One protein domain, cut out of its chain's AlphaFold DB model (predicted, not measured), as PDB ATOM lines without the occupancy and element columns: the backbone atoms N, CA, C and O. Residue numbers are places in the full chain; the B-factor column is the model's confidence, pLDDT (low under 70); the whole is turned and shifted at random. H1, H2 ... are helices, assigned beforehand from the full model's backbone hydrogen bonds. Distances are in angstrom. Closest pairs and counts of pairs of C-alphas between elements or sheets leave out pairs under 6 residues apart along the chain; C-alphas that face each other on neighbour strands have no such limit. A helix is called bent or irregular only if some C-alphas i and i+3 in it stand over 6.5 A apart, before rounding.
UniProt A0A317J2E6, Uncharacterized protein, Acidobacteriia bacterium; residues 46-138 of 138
ATOM      1  N   THR A  46     -34.821 -18.558 -62.878       63.03
ATOM      2  CA  THR A  46     -33.422 -18.970 -62.812       63.03
ATOM      3  C   THR A  46     -33.381 -20.298 -62.072       63.03
ATOM      4  O   THR A  46     -33.963 -20.424 -60.989       63.03
ATOM      5  N   SER A  47     -32.758 -21.313 -62.675       76.69
ATOM      6  CA  SER A  47     -32.659 -22.618 -62.024       76.69
ATOM      7  C   SER A  47     -31.912 -22.464 -60.688       76.69
ATOM      8  O   SER A  47     -31.043 -21.595 -60.570       76.69
ATOM      9  N   PRO A  48     -32.217 -23.272 -59.656       74.19
ATOM     10  CA  PRO A  48     -31.520 -23.182 -58.370       74.19
ATOM     11  C   PRO A  48     -29.993 -23.279 -58.505       74.19
ATOM     12  O   PRO A  48     -29.259 -22.629 -57.762       74.19
ATOM     13  N   GLU A  49     -29.517 -24.053 -59.481       79.50
ATOM     14  CA  GLU A  49     -28.094 -24.196 -59.792       79.50
ATOM     15  C   GLU A  49     -27.511 -22.943 -60.447       79.50
ATOM     16  O   GLU A  49     -26.425 -22.501 -60.078       79.50
ATOM     17  N   GLU A  50     -28.247 -22.319 -61.366       81.56
ATOM     18  CA  GLU A  50     -27.819 -21.075 -62.001       81.56
ATOM     19  C   GLU A  50     -27.792 -19.913 -60.997       81.56
ATOM     20  O   GLU A  50     -26.856 -19.112 -60.997       81.56
ATOM     21  N   PHE A  51     -28.759 -19.856 -60.078       81.00
ATOM     22  CA  PHE A  51     -28.745 -18.900 -58.972       81.00
ATOM     23  C   PHE A  51     -27.519 -19.110 -58.076       81.00
ATOM     24  O   PHE A  51     -26.796 -18.155 -57.783       81.00
ATOM     25  N   ARG A  52     -27.252 -20.364 -57.683       81.56
ATOM     26  CA  ARG A  52     -26.086 -20.724 -56.868       81.56
ATOM     27  C   ARG A  52     -24.787 -20.314 -57.550       81.56
ATOM     28  O   ARG A  52     -23.954 -19.665 -56.923       81.56
ATOM     29  N   ARG A  53     -24.635 -20.633 -58.836       85.75
ATOM     30  CA  ARG A  53     -23.450 -20.272 -59.616       85.75
ATOM     31  C   ARG A  53     -23.231 -18.760 -59.635       85.75
ATOM     32  O   ARG A  53     -22.149 -18.307 -59.277       85.75
ATOM     33  N   ARG A  54     -24.267 -17.979 -59.965       86.38
ATOM     34  CA  ARG A  54     -24.191 -16.507 -59.984       86.38
ATOM     35  C   ARG A  54     -23.840 -15.928 -58.613       86.38
ATOM     36  O   ARG A  54     -23.053 -14.990 -58.531       86.38
ATOM     37  N   TYR A  55     -24.404 -16.482 -57.539       84.06
ATOM     38  CA  TYR A  55     -24.105 -16.051 -56.173       84.06
ATOM     39  C   TYR A  55     -22.637 -16.308 -55.799       84.06
ATOM     40  O   TYR A  55     -21.966 -15.402 -55.303       84.06
ATOM     41  N   ILE A  56     -22.122 -17.507 -56.091       87.19
ATOM     42  CA  ILE A  56     -20.731 -17.882 -55.807       87.19
ATOM     43  C   ILE A  56     -19.756 -17.046 -56.640       87.19
ATOM     44  O   ILE A  56     -18.767 -16.544 -56.110       87.19
ATOM     45  N   GLU A  57     -20.041 -16.845 -57.926       88.50
ATOM     46  CA  GLU A  57     -19.232 -15.982 -58.792       88.50
ATOM     47  C   GLU A  57     -19.208 -14.540 -58.262       88.50
ATOM     48  O   GLU A  57     -18.140 -13.933 -58.161       88.50
ATOM     49  N   ALA A  58     -20.357 -14.011 -57.830       87.56
ATOM     50  CA  ALA A  58     -20.453 -12.665 -57.276       87.56
ATOM     51  C   ALA A  58     -19.688 -12.503 -55.951       87.56
ATOM     52  O   ALA A  58     -18.983 -11.507 -55.774       87.56
ATOM     53  N   ILE A  59     -19.809 -13.451 -55.014       80.88
ATOM     54  CA  ILE A  59     -19.111 -13.363 -53.722       80.88
ATOM     55  C   ILE A  59     -17.609 -13.615 -53.879       80.88
ATOM     56  O   ILE A  59     -16.814 -12.909 -53.262       80.88
ATOM     57  N   ARG A  60     -17.207 -14.524 -54.777       88.69
ATOM     58  CA  ARG A  60     -15.801 -14.722 -55.145       88.69
ATOM     59  C   ARG A  60     -15.194 -13.431 -55.684       88.69
ATOM     60  O   ARG A  60     -14.115 -13.052 -55.244       88.69
ATOM     61  N   ALA A  61     -15.880 -12.747 -56.601       89.56
ATOM     62  CA  ALA A  61     -15.385 -11.509 -57.196       89.56
ATOM     63  C   ALA A  61     -15.290 -10.353 -56.186       89.56
ATOM     64  O   ALA A  61     -14.348  -9.570 -56.249       89.56
ATOM     65  N   LYS A  62     -16.249 -10.245 -55.255       88.56
ATOM     66  CA  LYS A  62     -16.313  -9.136 -54.284       88.56
ATOM     67  C   LYS A  62     -15.452  -9.332 -53.040       88.56
ATOM     68  O   LYS A  62     -14.992  -8.349 -52.473       88.56
ATOM     69  N   VAL A  63     -15.308 -10.571 -52.576       89.75
ATOM     70  CA  VAL A  63     -14.639 -10.908 -51.305       89.75
ATOM     71  C   VAL A  63     -13.317 -11.644 -51.549       89.75
ATOM     72  O   VAL A  63     -12.601 -11.953 -50.607       89.75
ATOM     73  N   HIS A  64     -12.962 -11.876 -52.818       91.38
ATOM     74  CA  HIS A  64     -11.711 -12.512 -53.236       91.38
ATOM     75  C   HIS A  64     -11.505 -13.896 -52.615       91.38
ATOM     76  O   HIS A  64     -10.425 -14.212 -52.125       91.38
ATOM     77  N   LEU A  65     -12.558 -14.720 -52.648       88.50
ATOM     78  CA  LEU A  65     -12.503 -16.066 -52.082       88.50
ATOM     79  C   LEU A  65     -11.488 -16.951 -52.816       88.50
ATOM     80  O   LEU A  65     -11.472 -17.003 -54.053       88.50
ATOM     81  N   ASP A  66     -10.694 -17.686 -52.043       91.88
ATOM     82  CA  ASP A  66      -9.813 -18.737 -52.544       91.88
ATOM     83  C   ASP A  66     -10.593 -20.042 -52.858       91.88
ATOM     84  O   ASP A  66     -11.771 -20.172 -52.499       91.88
ATOM     85  N   PRO A  67      -9.983 -21.026 -53.549       91.12
ATOM     86  CA  PRO A  67     -10.659 -22.281 -53.888       91.12
ATOM     87  C   PRO A  67     -11.189 -23.064 -52.676       91.12
ATOM     88  O   PRO A  67     -12.297 -23.593 -52.727       91.12
ATOM     89  N   GLN A  68     -10.451 -23.091 -51.565       91.81
ATOM     90  CA  GLN A  68     -10.859 -23.800 -50.353       91.81
ATOM     91  C   GLN A  68     -12.072 -23.123 -49.695       91.81
ATOM     92  O   GLN A  68     -12.975 -23.800 -49.199       91.81
ATOM     93  N   GLN A  69     -12.123 -21.792 -49.715       84.12
ATOM     94  CA  GLN A  69     -13.260 -21.008 -49.235       84.12
ATOM     95  C   GLN A  69     -14.498 -21.201 -50.118       84.12
ATOM     96  O   GLN A  69     -15.610 -21.283 -49.600       84.12
ATOM     97  N   ILE A  70     -14.334 -21.335 -51.437       89.25
ATOM     98  CA  ILE A  70     -15.446 -21.651 -52.349       89.25
ATOM     99  C   ILE A  70     -16.057 -23.018 -52.006       89.25
ATOM    100  O   ILE A  70     -17.281 -23.138 -51.925       89.25
ATOM    101  N   ASP A  71     -15.234 -24.029 -51.722       89.94
ATOM    102  CA  ASP A  71     -15.715 -25.351 -51.302       89.94
ATOM    103  C   ASP A  71     -16.451 -25.316 -49.957       89.94
ATOM    104  O   ASP A  71     -17.377 -26.095 -49.718       89.94
ATOM    105  N   GLN A  72     -16.054 -24.418 -49.053       84.44
ATOM    106  CA  GLN A  72     -16.782 -24.180 -47.804       84.44
ATOM    107  C   GLN A  72     -18.127 -23.494 -48.059       84.44
ATOM    108  O   GLN A  72     -19.134 -23.926 -47.504       84.44
ATOM    109  N   VAL A  73     -18.177 -22.481 -48.929       83.56
ATOM    110  CA  VAL A  73     -19.432 -21.807 -49.304       83.56
ATOM    111  C   VAL A  73     -20.413 -22.788 -49.941       83.56
ATOM    112  O   VAL A  73     -21.586 -22.788 -49.572       83.56
ATOM    113  N   ASN A  74     -19.950 -23.662 -50.839       85.50
ATOM    114  CA  ASN A  74     -20.787 -24.709 -51.432       85.50
ATOM    115  C   ASN A  74     -21.425 -25.602 -50.359       85.50
ATOM    116  O   ASN A  74     -22.646 -25.757 -50.341       85.50
ATOM    117  N   ARG A  75     -20.617 -26.102 -49.415       88.00
ATOM    118  CA  ARG A  75     -21.103 -26.917 -48.293       88.00
ATOM    119  C   ARG A  75     -22.120 -26.175 -47.428       88.00
ATOM    120  O   ARG A  75     -23.187 -26.719 -47.165       88.00
ATOM    121  N   ILE A  76     -21.850 -24.916 -47.072       84.38
ATOM    122  CA  ILE A  76     -22.790 -24.075 -46.314       84.38
ATOM    123  C   ILE A  76     -24.122 -23.950 -47.062       84.38
ATOM    124  O   ILE A  76     -25.182 -24.057 -46.450       84.38
ATOM    125  N   MET A  77     -24.099 -23.734 -48.381       83.31
ATOM    126  CA  MET A  77     -25.322 -23.613 -49.177       83.31
ATOM    127  C   MET A  77     -26.116 -24.922 -49.252       83.31
ATOM    128  O   MET A  77     -27.347 -24.870 -49.272       83.31
ATOM    129  N   ASP A  78     -25.446 -26.073 -49.308       86.19
ATOM    130  CA  ASP A  78     -26.104 -27.383 -49.300       86.19
ATOM    131  C   ASP A  78     -26.715 -27.698 -47.931       86.19
ATOM    132  O   ASP A  78     -27.905 -28.002 -47.850       86.19
ATOM    133  N   GLU A  79     -25.957 -27.516 -46.850       87.38
ATOM    134  CA  GLU A  79     -26.447 -27.681 -45.476       87.38
ATOM    135  C   GLU A  79     -27.634 -26.756 -45.189       87.38
ATOM    136  O   GLU A  79     -28.658 -27.183 -44.654       87.38
ATOM    137  N   THR A  80     -27.531 -25.491 -45.604       82.62
ATOM    138  CA  THR A  80     -28.612 -24.511 -45.454       82.62
ATOM    139  C   THR A  80     -29.857 -24.962 -46.212       82.62
ATOM    140  O   THR A  80     -30.960 -24.895 -45.672       82.62
ATOM    141  N   ARG A  81     -29.712 -25.469 -47.445       81.69
ATOM    142  CA  ARG A  81     -30.845 -25.986 -48.222       81.69
ATOM    143  C   ARG A  81     -31.554 -27.119 -47.483       81.69
ATOM    144  O   ARG A  81     -32.772 -27.057 -47.337       81.69
ATOM    145  N   THR A  82     -30.803 -28.088 -46.965       88.69
ATOM    146  CA  THR A  82     -31.362 -29.182 -46.158       88.69
ATOM    147  C   THR A  82     -32.113 -28.652 -44.936       88.69
ATOM    148  O   THR A  82     -33.247 -29.055 -44.693       88.69
ATOM    149  N   GLN A  83     -31.550 -27.681 -44.208       82.62
ATOM    150  CA  GLN A  83     -32.218 -27.075 -43.049       82.62
ATOM    151  C   GLN A  83     -33.541 -26.386 -43.417       82.62
ATOM    152  O   GLN A  83     -34.523 -26.496 -42.675       82.62
ATOM    153  N   PHE A  84     -33.587 -25.683 -44.552       82.12
ATOM    154  CA  PHE A  84     -34.818 -25.068 -45.053       82.12
ATOM    155  C   PHE A  84     -35.859 -26.111 -45.461       82.12
ATOM    156  O   PHE A  84     -37.039 -25.938 -45.145       82.12
ATOM    157  N   ASP A  85     -35.443 -27.185 -46.132       84.19
ATOM    158  CA  ASP A  85     -36.334 -28.272 -46.539       84.19
ATOM    159  C   ASP A  85     -36.939 -28.972 -45.311       84.19
ATOM    160  O   ASP A  85     -38.163 -29.129 -45.230       84.19
ATOM    161  N   ASP A  86     -36.126 -29.261 -44.294       89.31
ATOM    162  CA  ASP A  86     -36.575 -29.828 -43.019       89.31
ATOM    163  C   ASP A  86     -37.532 -28.891 -42.275       89.31
ATOM    164  O   ASP A  86     -38.593 -29.307 -41.797       89.31
ATOM    165  N   ALA A  87     -37.194 -27.603 -42.179       90.38
ATOM    166  CA  ALA A  87     -38.056 -26.609 -41.548       90.38
ATOM    167  C   ALA A  87     -39.403 -26.497 -42.274       90.38
ATOM    168  O   ALA A  87     -40.456 -26.428 -41.632       90.38
ATOM    169  N   ARG A  88     -39.391 -26.542 -43.610       87.12
ATOM    170  CA  ARG A  88     -40.600 -26.518 -44.434       87.12
ATOM    171  C   ARG A  88     -41.432 -27.782 -44.246       87.12
ATOM    172  O   ARG A  88     -42.656 -27.674 -44.180       87.12
ATOM    173  N   ALA A  89     -40.809 -28.953 -44.141       91.19
ATOM    174  CA  ALA A  89     -41.502 -30.208 -43.864       91.19
ATOM    175  C   ALA A  89     -42.183 -30.180 -42.486       91.19
ATOM    176  O   ALA A  89     -43.382 -30.450 -42.391       91.19
ATOM    177  N   ARG A  90     -41.460 -29.756 -41.440       91.62
ATOM    178  CA  ARG A  90     -42.010 -29.595 -40.082       91.62
ATOM    179  C   ARG A  90     -43.173 -28.609 -40.047       91.62
ATOM    180  O   ARG A  90     -44.250 -28.947 -39.565       91.62
ATOM    181  N   SER A  91     -42.986 -27.424 -40.626       91.38
ATOM    182  CA  SER A  91     -44.027 -26.394 -40.687       91.38
ATOM    183  C   SER A  91     -45.270 -26.880 -41.438       91.38
ATOM    184  O   SER A  91     -46.390 -26.656 -40.986       91.38
ATOM    185  N   ARG A  92     -45.108 -27.610 -42.552       91.62
ATOM    186  CA  ARG A  92     -46.241 -28.214 -43.274       91.62
ATOM    187  C   ARG A  92     -47.034 -29.172 -42.389       91.62
ATOM    188  O   ARG A  92     -48.260 -29.088 -42.386       91.62
ATOM    189  N   ALA A  93     -46.355 -30.050 -41.654       94.81
ATOM    190  CA  ALA A  93     -47.009 -30.999 -40.757       94.81
ATOM    191  C   ALA A  93     -47.768 -30.281 -39.627       94.81
ATOM    192  O   ALA A  93     -48.931 -30.588 -39.365       94.81
ATOM    193  N   GLU A  94     -47.152 -29.271 -39.010       94.69
ATOM    194  CA  GLU A  94     -47.782 -28.475 -37.954       94.69
ATOM    195  C   GLU A  94     -49.032 -27.740 -38.458       94.69
ATOM    196  O   GLU A  94     -50.096 -27.806 -37.838       94.69
ATOM    197  N   MET A  95     -48.939 -27.102 -39.625       93.38
ATOM    198  CA  MET A  95     -50.068 -26.410 -40.243       93.38
ATOM    199  C   MET A  95     -51.219 -27.369 -40.563       93.38
ATOM    200  O   MET A  95     -52.375 -27.043 -40.300       93.38
ATOM    201  N   GLN A  96     -50.928 -28.572 -41.067       94.00
ATOM    202  CA  GLN A  96     -51.953 -29.597 -41.302       94.00
ATOM    203  C   GLN A  96     -52.640 -30.028 -40.000       94.00
ATOM    204  O   GLN A  96     -53.865 -30.155 -39.969       94.00
ATOM    205  N   ALA A  97     -51.884 -30.190 -38.913       96.44
ATOM    206  CA  ALA A  97     -52.441 -30.531 -37.606       96.44
ATOM    207  C   ALA A  97     -53.318 -29.403 -37.030       96.44
ATOM    208  O   ALA A  97     -54.361 -29.661 -36.425       96.44
ATOM    209  N   ILE A  98     -52.930 -28.137 -37.215       96.94
ATOM    210  CA  ILE A  98     -53.755 -26.977 -36.840       96.94
ATOM    211  C   ILE A  98     -55.067 -26.978 -37.634       96.94
ATOM    212  O   ILE A  98     -56.137 -26.823 -37.043       96.94
ATOM    213  N   GLU A  99     -54.997 -27.200 -38.945       94.81
ATOM    214  CA  GLU A  99     -56.179 -27.252 -39.805       94.81
ATOM    215  C   GLU A  99     -57.122 -28.400 -39.429       94.81
ATOM    216  O   GLU A  99     -58.327 -28.182 -39.308       94.81
ATOM    217  N   ALA A 100     -56.596 -29.599 -39.166       96.25
ATOM    218  CA  ALA A 100     -57.393 -30.736 -38.705       96.25
ATOM    219  C   ALA A 100     -58.138 -30.426 -37.395       96.25
ATOM    220  O   ALA A 100     -59.354 -30.597 -37.324       96.25
ATOM    221  N   ARG A 101     -57.443 -29.869 -36.394       97.94
ATOM    222  CA  ARG A 101     -58.063 -29.470 -35.116       97.94
ATOM    223  C   ARG A 101     -59.126 -28.388 -35.294       97.94
ATOM    224  O   ARG A 101     -60.157 -28.412 -34.628       97.94
ATOM    225  N   ARG A 102     -58.894 -27.418 -36.183       96.50
ATOM    226  CA  ARG A 102     -59.877 -26.368 -36.498       96.50
ATOM    227  C   ARG A 102     -61.158 -26.966 -37.078       96.50
ATOM    228  O   ARG A 102     -62.250 -26.535 -36.722       96.50
ATOM    229  N   VAL A 103     -61.018 -27.951 -37.960       96.31
ATOM    230  CA  VAL A 103     -62.138 -28.644 -38.609       96.31
ATOM    231  C   VAL A 103     -62.925 -29.474 -37.616       96.31
ATOM    232  O   VAL A 103     -64.147 -29.414 -37.629       96.31
ATOM    233  N   GLU A 104     -62.241 -30.214 -36.750       97.12
ATOM    234  CA  GLU A 104     -62.872 -30.989 -35.686       97.12
ATOM    235  C   GLU A 104     -63.725 -30.090 -34.785       97.12
ATOM    236  O   GLU A 104     -64.913 -30.346 -34.598       97.12
ATOM    237  N   LYS A 105     -63.159 -28.965 -34.324       97.69
ATOM    238  CA  LYS A 105     -63.890 -27.970 -33.525       97.69
ATOM    239  C   LYS A 105     -65.089 -27.383 -34.266       97.69
ATOM    240  O   LYS A 105     -66.125 -27.164 -33.651       97.69
ATOM    241  N   MET A 106     -64.962 -27.133 -35.570       96.94
ATOM    242  CA  MET A 106     -66.088 -26.652 -36.371       96.94
ATOM    243  C   MET A 106     -67.177 -27.723 -36.488       96.94
ATOM    244  O   MET A 106     -68.342 -27.444 -36.241       96.94
ATOM    245  N   ASN A 107     -66.811 -28.968 -36.787       96.06
ATOM    246  CA  ASN A 107     -67.766 -30.072 -36.888       96.06
ATOM    247  C   ASN A 107     -68.490 -30.359 -35.566       96.06
ATOM    248  O   ASN A 107     -69.625 -30.823 -35.604       96.06
ATOM    249  N   ALA A 108     -67.863 -30.075 -34.422       97.50
ATOM    250  CA  ALA A 108     -68.473 -30.230 -33.104       97.50
ATOM    251  C   ALA A 108     -69.595 -29.213 -32.819       97.50
ATOM    252  O   ALA A 108     -70.479 -29.508 -32.021       97.50
ATOM    253  N   ILE A 109     -69.573 -28.034 -33.455       97.81
ATOM    254  CA  ILE A 109     -70.603 -26.993 -33.270       97.81
ATOM    255  C   ILE A 109     -71.671 -26.987 -34.372       97.81
ATOM    256  O   ILE A 109     -72.667 -26.276 -34.257       97.81
ATOM    257  N   LEU A 110     -71.463 -27.747 -35.449       97.44
ATOM    258  CA  LEU A 110     -72.407 -27.859 -36.557       97.44
ATOM    259  C   LEU A 110     -73.424 -28.969 -36.294       97.44
ATOM    260  O   LEU A 110     -73.072 -30.065 -35.853       97.44
ATOM    261  N   ARG A 111     -74.682 -28.709 -36.650       97.44
ATOM    262  CA  ARG A 111     -75.711 -29.751 -36.710       97.44
ATOM    263  C   ARG A 111     -75.434 -30.719 -37.860       97.44
ATOM    264  O   ARG A 111     -74.742 -30.374 -38.821       97.44
ATOM    265  N   ASP A 112     -76.005 -31.916 -37.793       94.38
ATOM    266  CA  ASP A 112     -75.760 -32.965 -38.789       94.38
ATOM    267  C   ASP A 112     -76.174 -32.557 -40.213       94.38
ATOM    268  O   ASP A 112     -75.438 -32.840 -41.159       94.38
ATOM    269  N   ASP A 113     -77.263 -31.793 -40.364       94.81
ATOM    270  CA  ASP A 113     -77.716 -31.232 -41.647       94.81
ATOM    271  C   ASP A 113     -76.716 -30.232 -42.258       94.81
ATOM    272  O   ASP A 113     -76.677 -30.043 -43.473       94.81
ATOM    273  N   GLN A 114     -75.863 -29.612 -41.437       96.56
ATOM    274  CA  GLN A 114     -74.924 -28.568 -41.862       96.56
ATOM    275  C   GLN A 114     -73.542 -29.112 -42.262       96.56
ATOM    276  O   GLN A 114     -72.779 -28.426 -42.951       96.56
ATOM    277  N   LYS A 115     -73.194 -30.339 -41.852       94.31
ATOM    278  CA  LYS A 115     -71.849 -30.916 -42.051       94.31
ATOM    279  C   LYS A 115     -71.498 -31.128 -43.529       94.31
ATOM    280  O   LYS A 115     -70.348 -30.902 -43.918       94.31
ATOM    281  N   SER A 116     -72.472 -31.506 -44.365       94.94
ATOM    282  CA  SER A 116     -72.257 -31.674 -45.814       94.94
ATOM    283  C   SER A 116     -71.902 -30.347 -46.486       94.94
ATOM    284  O   SER A 116     -70.853 -30.236 -47.121       94.94
ATOM    285  N   ALA A 117     -72.703 -29.303 -46.243       96.25
ATOM    286  CA  ALA A 117     -72.464 -27.968 -46.792       96.25
ATOM    287  C   ALA A 117     -71.102 -27.397 -46.351       96.25
ATOM    288  O   ALA A 117     -70.379 -26.800 -47.149       96.25
ATOM    289  N   TYR A 118     -70.699 -27.627 -45.095       96.12
ATOM    290  CA  TYR A 118     -69.381 -27.207 -44.615       96.12
ATOM    291  C   TYR A 118     -68.224 -27.944 -45.311       96.12
ATOM    292  O   TYR A 118     -67.188 -27.344 -45.618       96.12
ATOM    293  N   THR A 119     -68.395 -29.237 -45.588       94.94
ATOM    294  CA  THR A 119     -67.389 -30.051 -46.285       94.94
ATOM    295  C   THR A 119     -67.183 -29.563 -47.718       94.94
ATOM    296  O   THR A 119     -66.040 -29.364 -48.140       94.94
ATOM    297  N   GLU A 120     -68.271 -29.279 -48.434       96.06
ATOM    298  CA  GLU A 120     -68.236 -28.714 -49.786       96.06
ATOM    299  C   GLU A 120     -67.574 -27.334 -49.808       96.06
ATOM    300  O   GLU A 120     -66.630 -27.116 -50.574       96.06
ATOM    301  N   PHE A 121     -67.975 -26.443 -48.891       95.56
ATOM    302  CA  PHE A 121     -67.373 -25.118 -48.741       95.56
ATOM    303  C   PHE A 121     -65.850 -25.203 -48.562       95.56
ATOM    304  O   PHE A 121     -65.083 -24.462 -49.183       95.56
ATOM    305  N   ARG A 122     -65.363 -26.139 -47.741       94.50
ATOM    306  CA  ARG A 122     -63.918 -26.336 -47.556       94.50
ATOM    307  C   ARG A 122     -63.216 -26.811 -48.824       94.50
ATOM    308  O   ARG A 122     -62.124 -26.317 -49.117       94.50
ATOM    309  N   ALA A 123     -63.817 -27.755 -49.545       94.88
ATOM    310  CA  ALA A 123     -63.268 -28.289 -50.787       94.88
ATOM    311  C   ALA A 123     -63.151 -27.198 -51.862       94.88
ATOM    312  O   ALA A 123     -62.119 -27.094 -52.526       94.88
ATOM    313  N   GLU A 124     -64.161 -26.336 -51.988       94.88
ATOM    314  CA  GLU A 124     -64.138 -25.196 -52.908       94.88
ATOM    315  C   GLU A 124     -62.997 -24.225 -52.574       94.88
ATOM    316  O   GLU A 124     -62.197 -23.861 -53.440       94.88
ATOM    317  N   ARG A 125     -62.849 -23.858 -51.294       91.94
ATOM    318  CA  ARG A 125     -61.770 -22.961 -50.854       91.94
ATOM    319  C   ARG A 125     -60.382 -23.560 -51.090       91.94
ATOM    320  O   ARG A 125     -59.457 -22.809 -51.397       91.94
ATOM    321  N   GLU A 126     -60.213 -24.877 -50.960       91.44
ATOM    322  CA  GLU A 126     -58.941 -25.538 -51.289       91.44
ATOM    323  C   GLU A 126     -58.660 -25.515 -52.794       91.44
ATOM    324  O   GLU A 126     -57.547 -25.171 -53.187       91.44
ATOM    325  N   LYS A 127     -59.664 -25.776 -53.641       93.56
ATOM    326  CA  LYS A 127     -59.521 -25.656 -55.101       93.56
ATOM    327  C   LYS A 127     -59.121 -24.241 -55.514       93.56
ATOM    328  O   LYS A 127     -58.201 -24.085 -56.309       93.56
ATOM    329  N   LEU A 128     -59.743 -23.211 -54.936       91.88
ATOM    330  CA  LEU A 128     -59.386 -21.813 -55.205       91.88
ATOM    331  C   LEU A 128     -57.943 -21.499 -54.792       91.88
ATOM    332  O   LEU A 128     -57.208 -20.881 -55.562       91.88
ATOM    333  N   ARG A 129     -57.505 -21.958 -53.610       87.81
ATOM    334  CA  ARG A 129     -56.101 -21.821 -53.181       87.81
ATOM    335  C   ARG A 129     -55.154 -22.520 -54.147       87.81
ATOM    336  O   ARG A 129     -54.128 -21.952 -54.508       87.81
ATOM    337  N   GLN A 130     -55.493 -23.732 -54.576       88.88
ATOM    338  CA  GLN A 130     -54.675 -24.501 -55.504       88.88
ATOM    339  C   GLN A 130     -54.565 -23.817 -56.870       88.88
ATOM    340  O   GLN A 130     -53.459 -23.633 -57.366       88.88
ATOM    341  N   GLN A 131     -55.676 -23.328 -57.419       90.44
ATOM    342  CA  GLN A 131     -55.687 -22.565 -58.667       90.44
ATOM    343  C   GLN A 131     -54.885 -21.264 -58.563       90.44
ATOM    344  O   GLN A 131     -54.179 -20.903 -59.500       90.44
ATOM    345  N   GLN A 132     -54.958 -20.551 -57.434       86.19
ATOM    346  CA  GLN A 132     -54.128 -19.365 -57.205       86.19
ATOM    347  C   GLN A 132     -52.638 -19.720 -57.151       86.19
ATOM    348  O   GLN A 132     -51.831 -19.022 -57.761       86.19
ATOM    349  N   ARG A 133     -52.271 -20.825 -56.484       83.00
ATOM    350  CA  ARG A 133     -50.889 -21.334 -56.463       83.00
ATOM    351  C   ARG A 133     -50.403 -21.713 -57.861       83.00
ATOM    352  O   ARG A 133     -49.288 -21.362 -58.219       83.00
ATOM    353  N   GLU A 134     -51.231 -22.385 -58.656       81.50
ATOM    354  CA  GLU A 134     -50.902 -22.781 -60.030       81.50
ATOM    355  C   GLU A 134     -50.767 -21.578 -60.965       81.50
ATOM    356  O   GLU A 134     -49.824 -21.526 -61.749       81.50
ATOM    357  N   LYS A 135     -51.647 -20.575 -60.847       80.69
ATOM    358  CA  LYS A 135     -51.544 -19.316 -61.603       80.69
ATOM    359  C   LYS A 135     -50.285 -18.523 -61.259       80.69
ATOM    360  O   LYS A 135     -49.729 -17.899 -62.144       80.69
ATOM    361  N   GLN A 136     -49.832 -18.557 -60.007       70.50
ATOM    362  CA  GLN A 136     -48.563 -17.936 -59.598       70.50
ATOM    363  C   GLN A 136     -47.331 -18.737 -60.049       70.50
ATOM    364  O   GLN A 136     -46.221 -18.214 -60.044       70.50
ATOM    365  N   GLN A 137     -47.507 -20.017 -60.392       60.62
ATOM    366  CA  GLN A 137     -46.434 -20.895 -60.851       60.62
ATOM    367  C   GLN A 137     -46.333 -20.991 -62.378       60.62
ATOM    368  O   GLN A 137     -45.350 -21.562 -62.849       60.62
ATOM    369  N   ARG A 138     -47.302 -20.488 -63.144       51.84
ATOM    370  CA  ARG A 138     -47.230 -20.379 -64.610       51.84
ATOM    371  C   ARG A 138     -46.611 -19.049 -65.004       51.84
ATOM    372  O   ARG A 138     -45.770 -19.087 -65.924       51.84
TER     373      ARG A 138
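Overview. This is residues 46 to 138 of the 138 residues of an uncharacterized protein of Acidobacteriia bacterium (UniProt A0A317J2E6). One very long helix, H2, makes the longest axis, and two shorter helices fold back from its two ends along the same side of it, H1 from its first end and H3 from its last, as the two arms of a wide, open clasp. The clasp is loosely formed: H1 meets H2 with a few residues near their link, H3 comes close to H2 without clearly touching it, and the space between H3 and the far part of H2 is empty, with residues 123 to 138 sticking out. The printed part has 93 residues with three named helices in the order H1, H2, H3 and no named strand, and the class is all helix. The whole is extended, with a radius of gyration of the C-alphas of 22.4 A, and the C-alphas span 70 by 27 by 15 A.

Along the chain. H2 is the longest helix, residues 67 to 109, Pro 67 to Ile 109, 43 residues and 63.6 A from first to last C-alpha. It begins at C-alpha 67 at (-10.659, -22.281, -53.888) and ends at C-alpha 109 at (-70.603, -26.993, -33.270), and x falls along its course. Before it comes H1, residues 48 to 63, Pro 48 to Val 63, 22.0 A long, with C-alpha 48 at (-31.520, -23.182, -58.370). After it comes H3, residues 112 to 137, Asp 112 to Gln 137, 38.6 A long, which ends at C-alpha 137 at (-46.434, -20.895, -60.851). H3 is irregular, but only just: C-alphas 113 and 116 are 6.9 A apart, and its line is a rough one.

Arrangement. H2 and H1 only just touch, with 3 pairs of C-alphas within 8 A. The closest C-alphas of the two are those of Ile 56 and Ile 70, 7.4 A apart. H1 touches H2 with residues 56 to 60 alone, and H2 touches H1 with residues 70 to 73 alone. Their lines stand at a steep tilt of 48 degrees, they run opposite ways, and their centres are 25.1 A apart. At the other end of H2, H3 is close but not clearly touching, with 1 pair of C-alphas within 8 A, those of Asn 107 and Lys 115, 6.6 A apart. H2 and H3 run opposite ways at a shallow tilt of 22 degrees, with their centres 23.7 A apart. H1 and H3 are apart. In H1 every O i to N i+4 pair is within hydrogen-bond range; in H2 it is 38 of 39 pairs and in H3 20 of 22.

Size, cuts and confidence. The outline is only just a rod, and the two C-alphas farthest apart in the domain are those of Asp 66 and Asp 113, 69.9 A. The first and last printed C-alphas, those of Thr 46 and Arg 138, are 14.0 A apart. Residues 78 to 102, which belong to H2, stand free, and so do residues 123 to 138, of which 123 to 137 belong to H3. The link from H1 to H2, 3 residues, and the link from H2 to H3, 2 residues, are tight, and no link is long. The printed part has no cut and ends at residue 138, the chain's last residue. The mean pLDDT of the printed part is 88.7, and the model's confidence is low, under 70, at residue 46 and at residues 137 to 138.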